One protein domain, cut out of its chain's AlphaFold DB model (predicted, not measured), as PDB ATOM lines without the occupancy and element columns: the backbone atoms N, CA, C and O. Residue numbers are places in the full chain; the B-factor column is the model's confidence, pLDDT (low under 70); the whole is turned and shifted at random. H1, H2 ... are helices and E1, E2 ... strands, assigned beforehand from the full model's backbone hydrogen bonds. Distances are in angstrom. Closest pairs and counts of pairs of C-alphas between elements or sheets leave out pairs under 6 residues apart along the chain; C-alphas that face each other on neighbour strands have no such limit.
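Overview. This is residues 185 to 326 of the 326 residues of an uncharacterized protein of Naegleria fowleri (UniProt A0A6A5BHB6). A long, twisted ribbon of four antiparallel strands has helices H1 and H5 over one face and no named helix on the other. H2, H3 and H4 lie beyond one end of the ribbon, and the E1 to E2 link, residues 209 to 218, lengthens it at the opposite end. The printed part has 142 residues with five named helices and four named strands, in the order H1 E1 E2 H2 E3 E4 H3 H4 H5; the sheet's order is E1 - E2 - E3 - E4. The class is mixed, helices and strands; the whole is loose, with a radius of gyration of the C-alphas of 18.4 A, and spans 64 by 31 by 24 A.

Along the chain. E1 is residues 201 to 208, 23.8 A long, beginning at C-alpha 201 (16.084, -39.957, 4.629). E2 is residues 219 to 228, 29.2 A; E3 is residues 257 to 265, 25.7 A; E4 is residues 270 to 279, 26.5 A. H1, residues 185 to 194, measures 13.9 A and begins at C-alpha 185 (21.244, -56.978, -2.530). H5, residues 308 to 325, measures 25.9 A and ends at C-alpha 325 (36.710, -34.919, 26.701). H2 is residues 232 to 244, 19.8 A; H3 is residues 282 to 286, 6.0 A; H4 is residues 291 to 295, 7.5 A.

Arrangement. E1 and E2 form a hairpin, antiparallel at 164 degrees, with N 207 and O 220 2.7 A apart. E2 and E3 are antiparallel at 163 degrees, with N 221 and O 264 2.8 A apart. E3 and E4 form a second hairpin, at 162 degrees, with N 259 and O 277 2.8 A apart. These N and O pairs are within hydrogen-bond range. H1 and H5 are on the same face, making two layers, helices on one face of a sheet. H1 runs along the strands over E2 and E3, at a height over the sheet of 9.3 A. H5, at a height of 9.5 A, runs slantwise to the strands and is over E3, at 36 degrees to it on the local plane. H5 touches H1 with residues 308 to 309 alone; the closest C-alphas, of Glu 190 and Ile 308, are 6.4 A apart, at a steep tilt of 49 degrees. H2, not on the sheet, touches H5 with residues 232 to 234 alone; the closest C-alphas, of Gly 233 and Glu 320, are 6.0 A apart. H3 and H4 touch only at the corner, the closest C-alphas, of Lys 285 and Glu 291, being 5.0 A apart. H4 is close to but not clearly touching H5. In H1, H3 and H5 each O i to N i+4 pair is within hydrogen-bond range; in H2 7 of 9 are, and in H4 0 of 1, beside 2 of 2 O i to N i+3 pairs.

Size, cuts and confidence. The C-alphas of Thr 213 and Leu 243, the two farthest apart, are 64.8 A apart. The printed part has no cut and ends at the chain's last residue, 326. The links H2 to E3 and H4 to H5 are long. The mean pLDDT of the printed part is 78.0; residues 209 to 217, 232 to 254, 283, 303 to 306 and 326 are under 70.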
ATOM      1  N   GLU A 185      21.702 -56.453  -3.822       92.12
ATOM      2  CA  GLU A 185      21.244 -56.978  -2.530       92.12
ATOM      3  C   GLU A 185      21.901 -56.278  -1.337       92.12
ATOM      4  O   GLU A 185      21.240 -56.085  -0.327       92.12
ATOM      5  N   ASN A 186      23.152 -55.812  -1.453       90.94
ATOM      6  CA  ASN A 186      23.797 -55.079  -0.360       90.94
ATOM      7  C   ASN A 186      23.110 -53.727  -0.130       90.94
ATOM      8  O   ASN A 186      22.741 -53.418   0.992       90.94
ATOM      9  N   ILE A 187      22.862 -52.940  -1.183       93.19
ATOM     10  CA  ILE A 187      22.138 -51.659  -1.057       93.19
ATOM     11  C   ILE A 187      20.718 -51.875  -0.528       93.19
ATOM     12  O   ILE A 187      20.243 -51.101   0.302       93.19
ATOM     13  N   LYS A 188      20.042 -52.928  -0.998       93.94
ATOM     14  CA  LYS A 188      18.698 -53.273  -0.540       93.94
ATOM     15  C   LYS A 188      18.690 -53.667   0.939       93.94
ATOM     16  O   LYS A 188      17.863 -53.161   1.690       93.94
ATOM     17  N   PHE A 189      19.640 -54.493   1.367       92.81
ATOM     18  CA  PHE A 189      19.833 -54.867   2.765       92.81
ATOM     19  C   PHE A 189      20.101 -53.643   3.655       92.81
ATOM     20  O   PHE A 189      19.478 -53.487   4.705       92.81
ATOM     21  N   GLU A 190      20.973 -52.732   3.219       93.12
ATOM     22  CA  GLU A 190      21.255 -51.486   3.943       93.12
ATOM     23  C   GLU A 190      19.996 -50.614   4.056       93.12
ATOM     24  O   GLU A 190      19.689 -50.105   5.129       93.12
ATOM     25  N   PHE A 191      19.205 -50.507   2.985       95.12
ATOM     26  CA  PHE A 191      17.915 -49.811   2.998       95.12
ATOM     27  C   PHE A 191      16.899 -50.442   3.954       95.12
ATOM     28  O   PHE A 191      16.247 -49.727   4.720       95.12
ATOM     29  N   GLU A 192      16.745 -51.765   3.930       93.25
ATOM     30  CA  GLU A 192      15.805 -52.479   4.797       93.25
ATOM     31  C   GLU A 192      16.176 -52.313   6.274       93.25
ATOM     32  O   GLU A 192      15.315 -52.016   7.104       93.25
ATOM     33  N   THR A 193      17.464 -52.425   6.597       91.25
ATOM     34  CA  THR A 193      17.959 -52.284   7.970       91.25
ATOM     35  C   THR A 193      17.888 -50.840   8.464       91.25
ATOM     36  O   THR A 193      17.372 -50.594   9.561       91.25
ATOM     37  N   SER A 194      18.305 -49.860   7.656       91.44
ATOM     38  CA  SER A 194      18.263 -48.448   8.045       91.44
ATOM     39  C   SER A 194      16.844 -47.883   8.115       91.44
ATOM     40  O   SER A 194      16.617 -46.912   8.830       91.44
ATOM     41  N   SER A 195      15.864 -48.485   7.426       89.94
ATOM     42  CA  SER A 195      14.464 -48.017   7.427       89.94
ATOM     43  C   SER A 195      13.775 -48.114   8.782       89.94
ATOM     44  O   SER A 195      12.759 -47.453   8.994       89.94
ATOM     45  N   SER A 196      14.339 -48.892   9.705       86.75
ATOM     46  CA  SER A 196      13.900 -48.943  11.098       86.75
ATOM     47  C   SER A 196      14.276 -47.692  11.906       86.75
ATOM     48  O   SER A 196      13.689 -47.454  12.960       86.75
ATOM     49  N   ILE A 197      15.218 -46.872  11.422       88.00
ATOM     50  CA  ILE A 197      15.721 -45.697  12.137       88.00
ATOM     51  C   ILE A 197      14.761 -44.510  11.939       88.00
ATOM     52  O   ILE A 197      14.551 -44.068  10.803       88.00
ATOM     53  N   PRO A 198      14.200 -43.928  13.015       84.38
ATOM     54  CA  PRO A 198      13.330 -42.762  12.904       84.38
ATOM     55  C   PRO A 198      14.035 -41.567  12.248       84.38
ATOM     56  O   PRO A 198      15.148 -41.197  12.614       84.38
ATOM     57  N   GLY A 199      13.370 -40.935  11.279       81.50
ATOM     58  CA  GLY A 199      13.871 -39.725  10.618       81.50
ATOM     59  C   GLY A 199      14.963 -39.951   9.566       81.50
ATOM     60  O   GLY A 199      15.455 -38.970   9.005       81.50
ATOM     61  N   VAL A 200      15.323 -41.202   9.251       86.81
ATOM     62  CA  VAL A 200      16.210 -41.503   8.118       86.81
ATOM     63  C   VAL A 200      15.609 -41.000   6.805       86.81
ATOM     64  O   VAL A 200      14.405 -41.105   6.547       86.81
ATOM     65  N   THR A 201      16.463 -40.445   5.954       88.12
ATOM     66  CA  THR A 201      16.084 -39.957   4.629       88.12
ATOM     67  C   THR A 201      16.993 -40.552   3.570       88.12
ATOM     68  O   THR A 201      18.179 -40.777   3.805       88.12
ATOM     69  N   TYR A 202      16.416 -40.789   2.396       89.38
ATOM     70  CA  TYR A 202      17.080 -41.453   1.285       89.38
ATOM     71  C   TYR A 202      17.051 -40.587   0.040       89.38
ATOM     72  O   TYR A 202      16.063 -39.890  -0.217       89.38
ATOM     73  N   TYR A 203      18.109 -40.686  -0.750       88.00
ATOM     74  CA  TYR A 203      18.174 -40.086  -2.071       88.00
ATOM     75  C   TYR A 203      18.979 -40.977  -3.009       88.00
ATOM     76  O   TYR A 203      19.927 -41.632  -2.593       88.00
ATOM     77  N   ILE A 204      18.596 -41.025  -4.278       87.38
ATOM     78  CA  ILE A 204      19.329 -41.766  -5.299       87.38
ATOM     79  C   ILE A 204      19.380 -40.945  -6.581       87.38
ATOM     80  O   ILE A 204      18.374 -40.384  -7.018       87.38
ATOM     81  N   LYS A 205      20.573 -40.868  -7.172       85.06
ATOM     82  CA  LYS A 205      20.844 -40.124  -8.404       85.06
ATOM     83  C   LYS A 205      21.685 -40.974  -9.348       85.06
ATOM     84  O   LYS A 205      22.686 -41.549  -8.927       85.06
ATOM     85  N   GLU A 206      21.302 -41.030 -10.619       84.62
ATOM     86  CA  GLU A 206      22.123 -41.647 -11.662       84.62
ATOM     87  C   GLU A 206      23.050 -40.611 -12.305       84.62
ATOM     88  O   GLU A 206      22.656 -39.477 -12.573       84.62
ATOM     89  N   PHE A 207      24.273 -41.035 -12.599       80.69
ATOM     90  CA  PHE A 207      25.262 -40.313 -13.382       80.69
ATOM     91  C   PHE A 207      25.606 -41.169 -14.593       80.69
ATOM     92  O   PHE A 207      26.051 -42.310 -14.453       80.69
ATOM     93  N   ARG A 208      25.406 -40.620 -15.789       74.81
ATOM     94  CA  ARG A 208      25.879 -41.242 -17.024       74.81
ATOM     95  C   ARG A 208      27.196 -40.600 -17.415       74.81
ATOM     96  O   ARG A 208      27.336 -39.385 -17.325       74.81
ATOM     97  N   SER A 209      28.162 -41.415 -17.816       67.06
ATOM     98  CA  SER A 209      29.377 -40.892 -18.431       67.06
ATOM     99  C   SER A 209      29.041 -40.300 -19.806       67.06
ATOM    100  O   SER A 209      28.392 -40.945 -20.627       67.06
ATOM    101  N   ASP A 210      29.504 -39.076 -20.067       57.50
ATOM    102  CA  ASP A 210      29.320 -38.353 -21.338       57.50
ATOM    103  C   ASP A 210      30.153 -38.937 -22.500       57.50
ATOM    104  O   ASP A 210      30.443 -38.249 -23.480       57.50
ATOM    105  N   SER A 211      30.591 -40.200 -22.435       53.31
ATOM    106  CA  SER A 211      31.330 -40.798 -23.546       53.31
ATOM    107  C   SER A 211      30.370 -41.094 -24.700       53.31
ATOM    108  O   SER A 211      29.789 -42.173 -24.788       53.31
ATOM    109  N   PHE A 212      30.224 -40.133 -25.614       50.31
ATOM    110  CA  PHE A 212      29.402 -40.204 -26.830       50.31
ATOM    111  C   PHE A 212      29.807 -41.310 -27.828       50.31
ATOM    112  O   PHE A 212      29.264 -41.364 -28.929       50.31
ATOM    113  N   THR A 213      30.770 -42.175 -27.498       50.31
ATOM    114  CA  THR A 213      31.446 -43.038 -28.477       50.31
ATOM    115  C   THR A 213      31.481 -44.529 -28.150       50.31
ATOM    116  O   THR A 213      32.099 -45.268 -28.909       50.31
ATOM    117  N   THR A 214      30.819 -45.021 -27.101       47.97
ATOM    118  CA  THR A 214      30.800 -46.470 -26.820       47.97
ATOM    119  C   THR A 214      29.469 -46.936 -26.241       47.97
ATOM    120  O   THR A 214      28.903 -46.279 -25.372       47.97
ATOM    121  N   GLU A 215      29.014 -48.114 -26.681       52.97
ATOM    122  CA  GLU A 215      27.887 -48.878 -26.110       52.97
ATOM    123  C   GLU A 215      28.095 -49.237 -24.617       52.97
ATOM    124  O   GLU A 215      27.158 -49.661 -23.948       52.97
ATOM    125  N   ASP A 216      29.289 -48.971 -24.074       52.16
ATOM    126  CA  ASP A 216      29.710 -49.200 -22.688       52.16
ATOM    127  C   ASP A 216      29.668 -47.937 -21.801       52.16
ATOM    128  O   ASP A 216      30.503 -47.777 -20.907       52.16
ATOM    129  N   ALA A 217      28.737 -47.004 -22.027       60.84
ATOM    130  CA  ALA A 217      28.576 -45.866 -21.117       60.84
ATOM    131  C   ALA A 217      28.234 -46.385 -19.707       60.84
ATOM    132  O   ALA A 217      27.108 -46.806 -19.431       60.84
ATOM    133  N   SER A 218      29.222 -46.393 -18.808       70.69
ATOM    134  CA  SER A 218      29.022 -46.820 -17.428       70.69
ATOM    135  C   SER A 218      28.058 -45.850 -16.750       70.69
ATOM    136  O   SER A 218      28.232 -44.627 -16.798       70.69
ATOM    137  N   ILE A 219      27.001 -46.410 -16.161       83.62
ATOM    138  CA  ILE A 219      26.038 -45.660 -15.358       83.62
ATOM    139  C   ILE A 219      26.432 -45.874 -13.901       83.62
ATOM    140  O   ILE A 219      26.443 -47.007 -13.419       83.62
ATOM    141  N   ILE A 220      26.773 -44.790 -13.213       87.56
ATOM    142  CA  ILE A 220      27.073 -44.803 -11.783       87.56
ATOM    143  C   ILE A 220      25.868 -44.252 -11.034       87.56
ATOM    144  O   ILE A 220      25.444 -43.127 -11.269       87.56
ATOM    145  N   GLU A 221      25.327 -45.019 -10.101       89.56
ATOM    146  CA  GLU A 221      24.289 -44.559  -9.181       89.56
ATOM    147  C   GLU A 221      24.946 -44.116  -7.887       89.56
ATOM    148  O   GLU A 221      25.760 -44.844  -7.322       89.56
ATOM    149  N   LYS A 222      24.592 -42.931  -7.402       89.50
ATOM    150  CA  LYS A 222      24.894 -42.537  -6.033       89.50
ATOM    151  C   LYS A 222      23.654 -42.734  -5.182       89.50
ATOM    152  O   LYS A 222      22.620 -42.128  -5.462       89.50
ATOM    153  N   VAL A 223      23.771 -43.580  -4.167       92.25
ATOM    154  CA  VAL A 223      22.716 -43.873  -3.197       92.25
ATOM    155  C   VAL A 223      23.103 -43.262  -1.864       92.25
ATOM    156  O   VAL A 223      24.124 -43.632  -1.299       92.25
ATOM    157  N   TYR A 224      22.285 -42.346  -1.372       91.75
ATOM    158  CA  TYR A 224      22.515 -41.554  -0.176       91.75
ATOM    159  C   TYR A 224      21.590 -42.002   0.954       91.75
ATOM    160  O   TYR A 224      20.373 -42.101   0.783       91.75
ATOM    161  N   PHE A 225      22.183 -42.185   2.125       93.12
ATOM    162  CA  PHE A 225      21.535 -42.462   3.396       93.12
ATOM    163  C   PHE A 225      21.871 -41.311   4.339       93.12
ATOM    164  O   PHE A 225      23.024 -41.150   4.726       93.12
ATOM    165  N   SER A 226      20.885 -40.489   4.692       90.12
ATOM    166  CA  SER A 226      21.044 -39.420   5.682       90.12
ATOM    167  C   SER A 226      20.302 -39.810   6.949       90.12
ATOM    168  O   SER A 226      19.068 -39.771   6.994       90.12
ATOM    169  N   ILE A 227      21.064 -40.157   7.979       90.75
ATOM    170  CA  ILE A 227      20.582 -40.736   9.229       90.75
ATOM    171  C   ILE A 227      20.761 -39.706  10.348       90.75
ATOM    172  O   ILE A 227      21.883 -39.252  10.565       90.75
ATOM    173  N   PRO A 228      19.698 -39.309  11.066       87.88
ATOM    174  CA  PRO A 228      19.840 -38.467  12.248       87.88
ATOM    175  C   PRO A 228      20.728 -39.140  13.300       87.88
ATOM    176  O   PRO A 228      20.526 -40.306  13.636       87.88
ATOM    177  N   LEU A 229      21.697 -38.401  13.832       85.12
ATOM    178  CA  LEU A 229      22.520 -38.835  14.952       85.12
ATOM    179  C   LEU A 229      21.838 -38.434  16.258       85.12
ATOM    180  O   LEU A 229      21.441 -37.283  16.444       85.12
ATOM    181  N   SER A 230      21.717 -39.390  17.173       79.06
ATOM    182  CA  SER A 230      21.254 -39.137  18.534       79.06
ATOM    183  C   SER A 230      22.459 -39.155  19.463       79.06
ATOM    184  O   SER A 230      22.860 -40.217  19.923       79.06
ATOM    185  N   ILE A 231      23.047 -37.984  19.699       73.69
ATOM    186  CA  ILE A 231      24.244 -37.823  20.532       73.69
ATOM    187  C   ILE A 231      23.795 -37.244  21.869       73.69
ATOM    188  O   ILE A 231      23.448 -36.065  21.949       73.69
ATOM    189  N   SER A 232      23.811 -38.062  22.920       69.38
ATOM    190  CA  SER A 232      23.314 -37.671  24.247       69.38
ATOM    191  C   SER A 232      24.097 -36.504  24.867       69.38
ATOM    192  O   SER A 232      23.567 -35.733  25.667       69.38
ATOM    193  N   GLY A 233      25.367 -36.349  24.481       60.84
ATOM    194  CA  GLY A 233      26.226 -35.251  24.918       60.84
ATOM    195  C   GLY A 233      25.833 -33.877  24.359       60.84
ATOM    196  O   GLY A 233      26.094 -32.875  25.017       60.84
ATOM    197  N   ILE A 234      25.173 -33.803  23.195       65.81
ATOM    198  CA  ILE A 234      24.767 -32.515  22.600       65.81
ATOM    199  C   ILE A 234      23.630 -31.885  23.401       65.81
ATOM    200  O   ILE A 234      23.711 -30.701  23.721       65.81
ATOM    201  N   ASP A 235      22.646 -32.685  23.816       65.94
ATOM    202  CA  ASP A 235      21.528 -32.215  24.642       65.94
ATOM    203  C   ASP A 235      22.040 -31.600  25.964       65.94
ATOM    204  O   ASP A 235      21.541 -30.576  26.432       65.94
ATOM    205  N   LYS A 236      23.113 -32.166  26.537       64.88
ATOM    206  CA  LYS A 236      23.781 -31.620  27.733       64.88
ATOM    207  C   LYS A 236      24.535 -30.322  27.449       64.88
ATOM    208  O   LYS A 236      24.550 -29.436  28.302       64.88
ATOM    209  N   ILE A 237      25.166 -30.193  26.280       63.38
ATOM    210  CA  ILE A 237      25.814 -28.941  25.868       63.38
ATOM    211  C   ILE A 237      24.758 -27.843  25.683       63.38
ATOM    212  O   ILE A 237      24.986 -26.716  26.122       63.38
ATOM    213  N   GLU A 238      23.603 -28.157  25.092       62.97
ATOM    214  CA  GLU A 238      22.478 -27.220  24.992       62.97
ATOM    215  C   GLU A 238      21.989 -26.774  26.373       62.97
ATOM    216  O   GLU A 238      21.878 -25.574  26.630       62.97
ATOM    217  N   GLU A 239      21.729 -27.724  27.277       63.59
ATOM    218  CA  GLU A 239      21.285 -27.439  28.645       63.59
ATOM    219  C   GLU A 239      22.306 -26.568  29.390       63.59
ATOM    220  O   GLU A 239      21.942 -25.569  30.014       63.59
ATOM    221  N   TYR A 240      23.597 -26.882  29.256       59.56
ATOM    222  CA  TYR A 240      24.670 -26.093  29.848       59.56
ATOM    223  C   TYR A 240      24.730 -24.681  29.260       59.56
ATOM    224  O   TYR A 240      24.860 -23.717  30.007       59.56
ATOM    225  N   GLN A 241      24.581 -24.509  27.943       59.75
ATOM    226  CA  GLN A 241      24.581 -23.181  27.319       59.75
ATOM    227  C   GLN A 241      23.408 -22.310  27.778       59.75
ATOM    228  O   GLN A 241      23.618 -21.126  28.058       59.75
ATOM    229  N   ARG A 242      22.214 -22.893  27.961       62.03
ATOM    230  CA  ARG A 242      21.037 -22.184  28.500       62.03
ATOM    231  C   ARG A 242      21.281 -21.602  29.897       62.03
ATOM    232  O   ARG A 242      20.689 -20.579  30.233       62.03
ATOM    233  N   LEU A 243      22.169 -22.203  30.696       56.34
ATOM    234  CA  LEU A 243      22.535 -21.684  32.020       56.34
ATOM    235  C   LEU A 243      23.371 -20.394  31.957       56.34
ATOM    236  O   LEU A 243      23.332 -19.607  32.902       56.34
ATOM    237  N   PHE A 244      24.118 -20.161  30.871       53.72
ATOM    238  CA  PHE A 244      24.985 -18.981  30.719       53.72
ATOM    239  C   PHE A 244      24.409 -17.914  29.791       53.72
ATOM    240  O   PHE A 244      24.776 -16.747  29.917       53.72
ATOM    241  N   ASP A 245      23.524 -18.296  28.873       55.50
ATOM    242  CA  ASP A 245      22.784 -17.373  28.024       55.50
ATOM    243  C   ASP A 245      21.356 -17.913  27.796       55.50
ATOM    244  O   ASP A 245      21.151 -18.806  26.971       55.50
ATOM    245  N   PRO A 246      20.344 -17.390  28.513       56.53
ATOM    246  CA  PRO A 246      18.956 -17.831  28.379       56.53
ATOM    247  C   PRO A 246      18.314 -17.429  27.040       56.53
ATOM    248  O   PRO A 246      17.190 -17.837  26.767       56.53
ATOM    249  N   THR A 247      19.007 -16.636  26.211       53.25
ATOM    250  CA  THR A 247      18.605 -16.338  24.827       53.25
ATOM    251  C   THR A 247      19.267 -17.258  23.804       53.25
ATOM    252  O   THR A 247      19.008 -17.104  22.608       53.25
ATOM    253  N   THR A 248      20.088 -18.223  24.251       55.66
ATOM    254  CA  THR A 248      20.656 -19.252  23.373       55.66
ATOM    255  C   THR A 248      19.514 -19.960  22.663       55.66
ATOM    256  O   THR A 248      18.658 -20.580  23.294       55.66
ATOM    257  N   ILE A 249      19.516 -19.801  21.344       48.94
ATOM    258  CA  ILE A 249      18.584 -20.387  20.388       48.94
ATOM    259  C   ILE A 249      18.417 -21.871  20.739       48.94
ATOM    260  O   ILE A 249      19.419 -22.583  20.833       48.94
ATOM    261  N   GLU A 250      17.175 -22.328  20.953       48.00
ATOM    262  CA  GLU A 250      16.874 -23.759  20.847       48.00
ATOM    263  C   GLU A 250      17.461 -24.197  19.514       48.00
ATOM    264  O   GLU A 250      17.049 -23.651  18.485       48.00
ATOM    265  N   LEU A 251      18.455 -25.097  19.521       45.66
ATOM    266  CA  LEU A 251      18.915 -25.670  18.267       45.66
ATOM    267  C   LEU A 251      17.641 -26.194  17.600       45.66
ATOM    268  O   LEU A 251      16.927 -26.988  18.223       45.66
ATOM    269  N   PRO A 252      17.265 -25.694  16.407       44.31
ATOM    270  CA  PRO A 252      16.117 -26.252  15.724       44.31
ATOM    271  C   PRO A 252      16.345 -27.759  15.650       44.31
ATOM    272  O   PRO A 252      17.491 -28.186  15.527       44.31
ATOM    273  N   ASP A 253      15.266 -28.540  15.695       47.25
ATOM    274  CA  ASP A 253      15.194 -30.018  15.675       47.25
ATOM    275  C   ASP A 253      16.108 -30.750  14.652       47.25
ATOM    276  O   ASP A 253      16.139 -31.979  14.556       47.25
ATOM    277  N   ALA A 254      16.861 -30.021  13.833       58.84
ATOM    278  CA  ALA A 254      18.027 -30.485  13.116       58.84
ATOM    279  C   ALA A 254      19.116 -30.976  14.089       58.84
ATOM    280  O   ALA A 254      20.079 -30.285  14.386       58.84
ATOM    281  N   LYS A 255      19.016 -32.226  14.529       72.88
ATOM    282  CA  LYS A 255      20.166 -32.967  15.065       72.88
ATOM    283  C   LYS A 255      21.239 -33.131  13.974       72.88
ATOM    284  O   LYS A 255      20.888 -33.122  12.783       72.88
ATOM    285  N   PRO A 256      22.531 -33.303  14.327       82.56
ATOM    286  CA  PRO A 256      23.549 -33.697  13.357       82.56
ATOM    287  C   PRO A 256      23.110 -34.945  12.593       82.56
ATOM    288  O   PRO A 256      22.371 -35.780  13.116       82.56
ATOM    289  N   LYS A 257      23.545 -35.079  11.345       87.75
ATOM    290  CA  LYS A 257      23.177 -36.212  10.494       87.75
ATOM    291  C   LYS A 257      24.426 -36.911  10.001       87.75
ATOM    292  O   LYS A 257      25.375 -36.254   9.590       87.75
ATOM    293  N   LEU A 258      24.401 -38.232   9.999       90.19
ATOM    294  CA  LEU A 258      25.377 -39.048   9.307       90.19
ATOM    295  C   LEU A 258      24.911 -39.245   7.868       90.19
ATOM    296  O   LEU A 258      23.872 -39.861   7.630       90.19
ATOM    297  N   LEU A 259      25.669 -38.707   6.921       90.81
ATOM    298  CA  LEU A 259      25.501 -38.973   5.504       90.81
ATOM    299  C   LEU A 259      26.431 -40.121   5.104       90.81
ATOM    300  O   LEU A 259      27.639 -40.053   5.315       90.81
ATOM    301  N   ILE A 260      25.871 -41.163   4.502       91.25
ATOM    302  CA  ILE A 260      26.608 -42.272   3.893       91.25
ATOM    303  C   ILE A 260      26.166 -42.332   2.439       91.25
ATOM    304  O   ILE A 260      24.963 -42.383   2.174       91.25
ATOM    305  N   TYR A 261      27.102 -42.325   1.491       90.31
ATOM    306  CA  TYR A 261      26.755 -42.487   0.086       90.31
ATOM    307  C   TYR A 261      27.577 -43.555  -0.625       90.31
ATOM    308  O   TYR A 261      28.809 -43.544  -0.645       90.31
ATOM    309  N   TYR A 262      26.849 -44.475  -1.251       92.00
ATOM    310  CA  TYR A 262      27.378 -45.559  -2.061       92.00
ATOM    311  C   TYR A 262      27.435 -45.101  -3.507       92.00
ATOM    312  O   TYR A 262      26.434 -44.655  -4.060       92.00
ATOM    313  N   SER A 263      28.594 -45.243  -4.136       92.00
ATOM    314  CA  SER A 263      28.721 -45.185  -5.588       92.00
ATOM    315  C   SER A 263      28.620 -46.609  -6.122       92.00
ATOM    316  O   SER A 263      29.443 -47.460  -5.785       92.00
ATOM    317  N   PHE A 264      27.606 -46.878  -6.932       91.81
ATOM    318  CA  PHE A 264      27.273 -48.192  -7.462       91.81
ATOM    319  C   PHE A 264      27.386 -48.198  -8.984       91.81
ATOM    320  O   PHE A 264      26.782 -47.377  -9.666       91.81
ATOM    321  N   ASP A 265      28.166 -49.129  -9.523       90.81
ATOM    322  CA  ASP A 265      28.308 -49.311 -10.962       90.81
ATOM    323  C   ASP A 265      27.207 -50.227 -11.487       90.81
ATOM    324  O   ASP A 265      27.149 -51.423 -11.168       90.81
ATOM    325  N   LYS A 266      26.345 -49.661 -12.338       87.44
ATOM    326  CA  LYS A 266      25.212 -50.388 -12.882       87.44
ATOM    327  C   LYS A 266      25.613 -51.531 -13.805       87.44
ATOM    328  O   LYS A 266      24.919 -52.546 -13.838       87.44
ATOM    329  N   SER A 267      26.658 -51.376 -14.593       86.19
ATOM    330  CA  SER A 267      27.032 -52.382 -15.586       86.19
ATOM    331  C   SER A 267      27.648 -53.599 -14.903       86.19
ATOM    332  O   SER A 267      27.370 -54.735 -15.276       86.19
ATOM    333  N   ARG A 268      28.427 -53.361 -13.843       87.31
ATOM    334  CA  ARG A 268      29.125 -54.414 -13.088       87.31
ATOM    335  C   ARG A 268      28.348 -54.952 -11.885       87.31
ATOM    336  O   ARG A 268      28.770 -55.939 -11.293       87.31
ATOM    337  N   ASN A 269      27.225 -54.326 -11.531       90.12
ATOM    338  CA  ASN A 269      26.430 -54.647 -10.343       90.12
ATOM    339  C   ASN A 269      27.271 -54.682  -9.049       90.12
ATOM    340  O   ASN A 269      27.093 -55.553  -8.199       90.12
ATOM    341  N   CYS A 270      28.189 -53.729  -8.891       89.50
ATOM    342  CA  CYS A 270      29.083 -53.671  -7.738       89.50
ATOM    343  C   CYS A 270      29.150 -52.266  -7.138       89.50
ATOM    344  O   CYS A 270      29.095 -51.260  -7.848       89.50
ATOM    345  N   ILE A 271      29.328 -52.198  -5.822       90.31
ATOM    346  CA  ILE A 271      29.654 -50.954  -5.123       90.31
ATOM    347  C   ILE A 271      31.123 -50.634  -5.420       90.31
ATOM    348  O   ILE A 271      31.999 -51.451  -5.145       90.31
ATOM    349  N   VAL A 272      31.387 -49.467  -6.008       90.44
ATOM    350  CA  VAL A 272      32.744 -49.018  -6.361       90.44
ATOM    351  C   VAL A 272      33.373 -48.148  -5.283       90.44
ATOM    352  O   VAL A 272      34.593 -48.134  -5.152       90.44
ATOM    353  N   ASN A 273      32.560 -47.420  -4.517       89.81
ATOM    354  CA  ASN A 273      33.043 -46.579  -3.432       89.81
ATOM    355  C   ASN A 273      31.953 -46.351  -2.380       89.81
ATOM    356  O   ASN A 273      30.769 -46.318  -2.721       89.81
ATOM    357  N   VAL A 274      32.359 -46.141  -1.130       90.19
ATOM    358  CA  VAL A 274      31.486 -45.716  -0.031       90.19
ATOM    359  C   VAL A 274      32.159 -44.547   0.665       90.19
ATOM    360  O   VAL A 274      33.308 -44.655   1.081       90.19
ATOM    361  N   ASN A 275      31.443 -43.437   0.778       89.25
ATOM    362  CA  ASN A 275      31.923 -42.232   1.438       89.25
ATOM    363  C   ASN A 275      30.970 -41.842   2.563       89.25
ATOM    364  O   ASN A 275      29.772 -42.132   2.504       89.25
ATOM    365  N   THR A 276      31.508 -41.166   3.572       90.50
ATOM    366  CA  THR A 276      30.777 -40.798   4.781       90.50
ATOM    367  C   THR A 276      31.109 -39.375   5.213       90.50
ATOM    368  O   THR A 276      32.237 -38.911   5.054       90.50
ATOM    369  N   GLU A 277      30.116 -38.673   5.751       89.00
ATOM    370  CA  GLU A 277      30.234 -37.297   6.235       89.00
ATOM    371  C   GLU A 277      29.281 -37.068   7.414       89.00
ATOM    372  O   GLU A 277      28.193 -37.642   7.460       89.00
ATOM    373  N   ILE A 278      29.667 -36.212   8.365       87.75
ATOM    374  CA  ILE A 278      28.757 -35.726   9.407       87.75
ATOM    375  C   ILE A 278      28.307 -34.312   9.042       87.75
ATOM    376  O   ILE A 278      29.102 -33.374   8.981       87.75
ATOM    377  N   ILE A 279      27.005 -34.148   8.837       84.69
ATOM    378  CA  ILE A 279      26.380 -32.869   8.532       84.69
ATOM    379  C   ILE A 279      25.873 -32.254   9.832       84.69
ATOM    380  O   ILE A 279      24.866 -32.687  10.396       84.69
ATOM    381  N   TYR A 280      26.554 -31.202  10.276       80.88
ATOM    382  CA  TYR A 280      26.104 -30.379  11.394       80.88
ATOM    383  C   TYR A 280      25.133 -29.273  10.940       80.88
ATOM    384  O   TYR A 280      25.301 -28.723   9.841       80.88
ATOM    385  N   PRO A 281      24.150 -28.905  11.781       75.00
ATOM    386  CA  PRO A 281      23.249 -27.776  11.541       75.00
ATOM    387  C   PRO A 281      23.997 -26.454  11.369       75.00
ATOM    388  O   PRO A 281      25.089 -26.266  11.905       75.00
ATOM    389  N   ILE A 282      23.382 -25.504  10.662       72.00
ATOM    390  CA  ILE A 282      23.959 -24.168  10.453       72.00
ATOM    391  C   ILE A 282      24.190 -23.444  11.785       72.00
ATOM    392  O   ILE A 282      25.218 -22.792  11.939       72.00
ATOM    393  N   ASP A 283      23.294 -23.603  12.758       68.38
ATOM    394  CA  ASP A 283      23.435 -22.958  14.069       68.38
ATOM    395  C   ASP A 283      24.633 -23.500  14.854       68.38
ATOM    396  O   ASP A 283      25.347 -22.733  15.495       68.38
ATOM    397  N   VAL A 284      24.937 -24.795  14.717       72.06
ATOM    398  CA  VAL A 284      26.169 -25.396  15.253       72.06
ATOM    399  C   VAL A 284      27.397 -24.836  14.531       72.06
ATOM    400  O   VAL A 284      28.356 -24.435  15.183       72.06
ATOM    401  N   LYS A 285      27.355 -24.747  13.193       73.62
ATOM    402  CA  LYS A 285      28.462 -24.218  12.372       73.62
ATOM    403  C   LYS A 285      28.768 -22.744  12.656       73.62
ATOM    404  O   LYS A 285      29.925 -22.348  12.635       73.62
ATOM    405  N   ASN A 286      27.746 -21.931  12.914       71.56
ATOM    406  CA  ASN A 286      27.891 -20.489  13.132       71.56
ATOM    407  C   ASN A 286      28.133 -20.116  14.603       71.56
ATOM    408  O   ASN A 286      28.488 -18.972  14.902       71.56
ATOM    409  N   ASN A 287      27.938 -21.050  15.533       71.88
ATOM    410  CA  ASN A 287      28.195 -20.824  16.944       71.88
ATOM    411  C   ASN A 287      29.669 -21.103  17.257       71.88
ATOM    412  O   ASN A 287      30.100 -22.251  17.308       71.88
ATOM    413  N   LYS A 288      30.433 -20.049  17.565       76.56
ATOM    414  CA  LYS A 288      31.868 -20.135  17.909       76.56
ATOM    415  C   LYS A 288      32.197 -21.144  19.017       76.56
ATOM    416  O   LYS A 288      33.321 -21.624  19.083       76.56
ATOM    417  N   ARG A 289      31.253 -21.432  19.922       71.88
ATOM    418  CA  ARG A 289      31.442 -22.405  21.012       71.88
ATOM    419  C   ARG A 289      31.161 -23.846  20.593       71.88
ATOM    420  O   ARG A 289      31.572 -24.746  21.309       71.88
ATOM    421  N   LEU A 290      30.446 -24.059  19.491       74.38
ATOM    422  CA  LEU A 290      30.061 -25.379  18.982       74.38
ATOM    423  C   LEU A 290      30.756 -25.737  17.667       74.38
ATOM    424  O   LEU A 290      30.756 -26.900  17.284       74.38
ATOM    425  N   GLU A 291      31.381 -24.766  17.000       80.75
ATOM    426  CA  GLU A 291      32.095 -24.949  15.734       80.75
ATOM    427  C   GLU A 291      33.134 -26.077  15.812       80.75
ATOM    428  O   GLU A 291      33.325 -26.809  14.843       80.75
ATOM    429  N   TRP A 292      33.751 -26.291  16.978       83.56
ATOM    430  CA  TRP A 292      34.705 -27.381  17.193       83.56
ATOM    431  C   TRP A 292      34.092 -28.779  16.973       83.56
ATOM    432  O   TRP A 292      34.806 -29.670  16.525       83.56
ATOM    433  N   LEU A 293      32.778 -28.970  17.180       80.81
ATOM    434  CA  LEU A 293      32.093 -30.239  16.883       80.81
ATOM    435  C   LEU A 293      32.233 -30.614  15.405       80.81
ATOM    436  O   LEU A 293      32.344 -31.787  15.068       80.81
ATOM    437  N   THR A 294      32.294 -29.617  14.518       83.75
ATOM    438  CA  THR A 294      32.448 -29.828  13.071       83.75
ATOM    439  C   THR A 294      33.831 -30.354  12.680       83.75
ATOM    440  O   THR A 294      34.023 -30.782  11.544       83.75
ATOM    441  N   GLN A 295      34.788 -30.343  13.614       85.81
ATOM    442  CA  GLN A 295      36.145 -30.855  13.425       85.81
ATOM    443  C   GLN A 295      36.270 -32.338  13.802       85.81
ATOM    444  O   GLN A 295      37.300 -32.951  13.515       85.81
ATOM    445  N   ILE A 296      35.241 -32.928  14.423       84.31
ATOM    446  CA  ILE A 296      35.218 -34.354  14.751       84.31
ATOM    447  C   ILE A 296      35.054 -35.138  13.448       84.31
ATOM    448  O   ILE A 296      33.980 -35.172  12.845       84.31
ATOM    449  N   ALA A 297      36.135 -35.773  12.999       81.00
ATOM    450  CA  ALA A 297      36.097 -36.606  11.810       81.00
ATOM    451  C   ALA A 297      35.267 -37.880  12.067       81.00
ATOM    452  O   ALA A 297      35.413 -38.501  13.128       81.00
ATOM    453  N   PRO A 298      34.429 -38.316  11.107       82.94
ATOM    454  CA  PRO A 298      33.808 -39.627  11.194       82.94
ATOM    455  C   PRO A 298      34.883 -40.729  11.135       82.94
ATOM    456  O   PRO A 298      35.922 -40.542  10.488       82.94
ATOM    457  N   PRO A 299      34.655 -41.888  11.777       85.06
ATOM    458  CA  PRO A 299      35.558 -43.028  11.649       85.06
ATOM    459  C   PRO A 299      35.663 -43.460  10.181       85.06
ATOM    460  O   PRO A 299      34.727 -43.302   9.405       85.06
ATOM    461  N   THR A 300      36.782 -44.049   9.763       83.62
ATOM    462  CA  THR A 300      36.890 -44.534   8.382       83.62
ATOM    463  C   THR A 300      35.889 -45.659   8.119       83.62
ATOM    464  O   THR A 300      35.677 -46.556   8.949       83.62
ATOM    465  N   TRP A 301      35.266 -45.636   6.937       81.94
ATOM    466  CA  TRP A 301      34.475 -46.766   6.464       81.94
ATOM    467  C   TRP A 301      35.416 -47.924   6.122       81.94
ATOM    468  O   TRP A 301      36.027 -47.966   5.055       81.94
ATOM    469  N   ASN A 302      35.570 -48.867   7.048       70.38
ATOM    470  CA  ASN A 302      36.330 -50.079   6.780       70.38
ATOM    471  C   ASN A 302      35.449 -51.028   5.961       70.38
ATOM    472  O   ASN A 302      34.348 -51.363   6.386       70.38
ATOM    473  N   GLN A 303      35.953 -51.518   4.825       55.06
ATOM    474  CA  GLN A 303      35.255 -52.484   3.955       55.06
ATOM    475  C   GLN A 303      34.889 -53.815   4.653       55.06
ATOM    476  O   GLN A 303      34.199 -54.637   4.063       55.06
ATOM    477  N   GLY A 304      35.351 -54.033   5.892       50.72
ATOM    478  CA  GLY A 304      34.976 -55.160   6.750       50.72
ATOM    479  C   GLY A 304      33.854 -54.883   7.761       50.72
ATOM    480  O   GLY A 304      33.584 -55.763   8.572       50.72
ATOM    481  N   LYS A 305      33.236 -53.691   7.770       58.62
ATOM    482  CA  LYS A 305      32.031 -53.409   8.577       58.62
ATOM    483  C   LYS A 305      30.817 -54.061   7.917       58.62
ATOM    484  O   LYS A 305      30.702 -54.017   6.692       58.62
ATOM    485  N   SER A 306      29.937 -54.674   8.709       63.31
ATOM    486  CA  SER A 306      28.866 -55.524   8.175       63.31
ATOM    487  C   SER A 306      27.674 -54.722   7.651       63.31
ATOM    488  O   SER A 306      26.956 -55.234   6.793       63.31
ATOM    489  N   CYS A 307      27.443 -53.499   8.156       83.31
ATOM    490  CA  CYS A 307      26.338 -52.635   7.723       83.31
ATOM    491  C   CYS A 307      26.416 -51.183   8.240       83.31
ATOM    492  O   CYS A 307      27.202 -50.846   9.133       83.31
ATOM    493  N   ILE A 308      25.519 -50.331   7.732       89.62
ATOM    494  CA  ILE A 308      25.277 -48.952   8.181       89.62
ATOM    495  C   ILE A 308      25.011 -48.858   9.689       89.62
ATOM    496  O   ILE A 308      25.474 -47.912  10.322       89.62
ATOM    497  N   LEU A 309      24.268 -49.801  10.281       88.44
ATOM    498  CA  LEU A 309      23.881 -49.735  11.699       88.44
ATOM    499  C   LEU A 309      25.084 -49.860  12.644       88.44
ATOM    500  O   LEU A 309      25.173 -49.139  13.642       88.44
ATOM    501  N   GLU A 310      26.024 -50.747  12.319       88.19
ATOM    502  CA  GLU A 310      27.278 -50.883  13.067       88.19
ATOM    503  C   GLU A 310      28.098 -49.595  12.954       88.19
ATOM    504  O   GLU A 310      28.548 -49.042  13.957       88.19
ATOM    505  N   TYR A 311      28.215 -49.066  11.732       90.19
ATOM    506  CA  TYR A 311      28.955 -47.837  11.471       90.19
ATOM    507  C   TYR A 311      28.336 -46.605  12.157       90.19
ATOM    508  O   TYR A 311      29.059 -45.755  12.678       90.19
ATOM    509  N   LEU A 312      27.005 -46.519  12.204       89.56
ATOM    510  CA  LEU A 312      26.264 -45.488  12.931       89.56
ATOM    511  C   LEU A 312      26.576 -45.525  14.431       89.56
ATOM    512  O   LEU A 312      26.801 -44.475  15.035       89.56
ATOM    513  N   SER A 313      26.604 -46.723  15.018       88.44
ATOM    514  CA  SER A 313      26.878 -46.913  16.447       88.44
ATOM    515  C   SER A 313      28.297 -46.461  16.798       88.44
ATOM    516  O   SER A 313      28.480 -45.658  17.708       88.44
ATOM    517  N   GLU A 314      29.288 -46.883  16.011       89.06
ATOM    518  CA  GLU A 314      30.686 -46.470  16.182       89.06
ATOM    519  C   GLU A 314      30.875 -44.962  15.980       89.06
ATOM    520  O   GLU A 314      31.597 -44.314  16.735       89.06
ATOM    521  N   THR A 315      30.206 -44.383  14.979       89.00
ATOM    522  CA  THR A 315      30.261 -42.937  14.728       89.00
ATOM    523  C   THR A 315      29.676 -42.159  15.903       89.00
ATOM    524  O   THR A 315      30.268 -41.173  16.338       89.00
ATOM    525  N   THR A 316      28.545 -42.616  16.446       88.25
ATOM    526  CA  THR A 316      27.908 -41.990  17.612       88.25
ATOM    527  C   THR A 316      28.818 -42.076  18.835       88.25
ATOM    528  O   THR A 316      29.085 -41.049  19.450       88.25
ATOM    529  N   GLU A 317      29.376 -43.254  19.130       87.94
ATOM    530  CA  GLU A 317      30.307 -43.454  20.249       87.94
ATOM    531  C   GLU A 317      31.572 -42.589  20.114       87.94
ATOM    532  O   GLU A 317      32.055 -42.029  21.099       87.94
ATOM    533  N   ASN A 318      32.113 -42.447  18.901       87.25
ATOM    534  CA  ASN A 318      33.270 -41.591  18.647       87.25
ATOM    535  C   ASN A 318      32.961 -40.118  18.946       87.25
ATOM    536  O   ASN A 318      33.736 -39.456  19.632       87.25
ATOM    537  N   ILE A 319      31.817 -39.616  18.473       85.06
ATOM    538  CA  ILE A 319      31.411 -38.231  18.735       85.06
ATOM    539  C   ILE A 319      31.145 -38.028  20.228       85.06
ATOM    540  O   ILE A 319      31.609 -37.042  20.789       85.06
ATOM    541  N   GLU A 320      30.452 -38.959  20.889       85.06
ATOM    542  CA  GLU A 320      30.189 -38.874  22.329       85.06
ATOM    543  C   GLU A 320      31.485 -38.831  23.146       85.06
ATOM    544  O   GLU A 320      31.619 -37.978  24.019       85.06
ATOM    545  N   LYS A 321      32.485 -39.654  22.812       85.44
ATOM    546  CA  LYS A 321      33.797 -39.620  23.481       85.44
ATOM    547  C   LYS A 321      34.526 -38.291  23.310       85.44
ATOM    548  O   LYS A 321      35.173 -37.836  24.248       85.44
ATOM    549  N   GLU A 322      34.477 -37.685  22.128       83.25
ATOM    550  CA  GLU A 322      35.092 -36.368  21.906       83.25
ATOM    551  C   GLU A 322      34.319 -35.251  22.623       83.25
ATOM    552  O   GLU A 322      34.924 -34.313  23.149       83.25
ATOM    553  N   VAL A 323      32.994 -35.395  22.728       79.12
ATOM    554  CA  VAL A 323      32.134 -34.524  23.537       79.12
ATOM    555  C   VAL A 323      32.451 -34.612  25.025       79.12
ATOM    556  O   VAL A 323      32.549 -33.579  25.670       79.12
ATOM    557  N   GLU A 324      32.679 -35.804  25.569       78.25
ATOM    558  CA  GLU A 324      32.995 -35.985  26.993       78.25
ATOM    559  C   GLU A 324      34.404 -35.515  27.394       78.25
ATOM    560  O   GLU A 324      34.654 -35.271  28.575       78.25
ATOM    561  N   LYS A 325      35.341 -35.408  26.445       79.12
ATOM    562  CA  LYS A 325      36.710 -34.919  26.701       79.12
ATOM    563  C   LYS A 325      36.809 -33.398  26.827       79.12
ATOM    564  O   LYS A 325      37.791 -32.921  27.400       79.12
ATOM    565  N   SER A 326      35.873 -32.679  26.213       59.31
ATOM    566  CA  SER A 326      35.878 -31.217  26.061       59.31
ATOM    567  C   SER A 326      35.106 -30.549  27.190       59.31
ATOM    568  O   SER A 326      35.539 -29.451  27.612       59.31
TER     569      SER A 326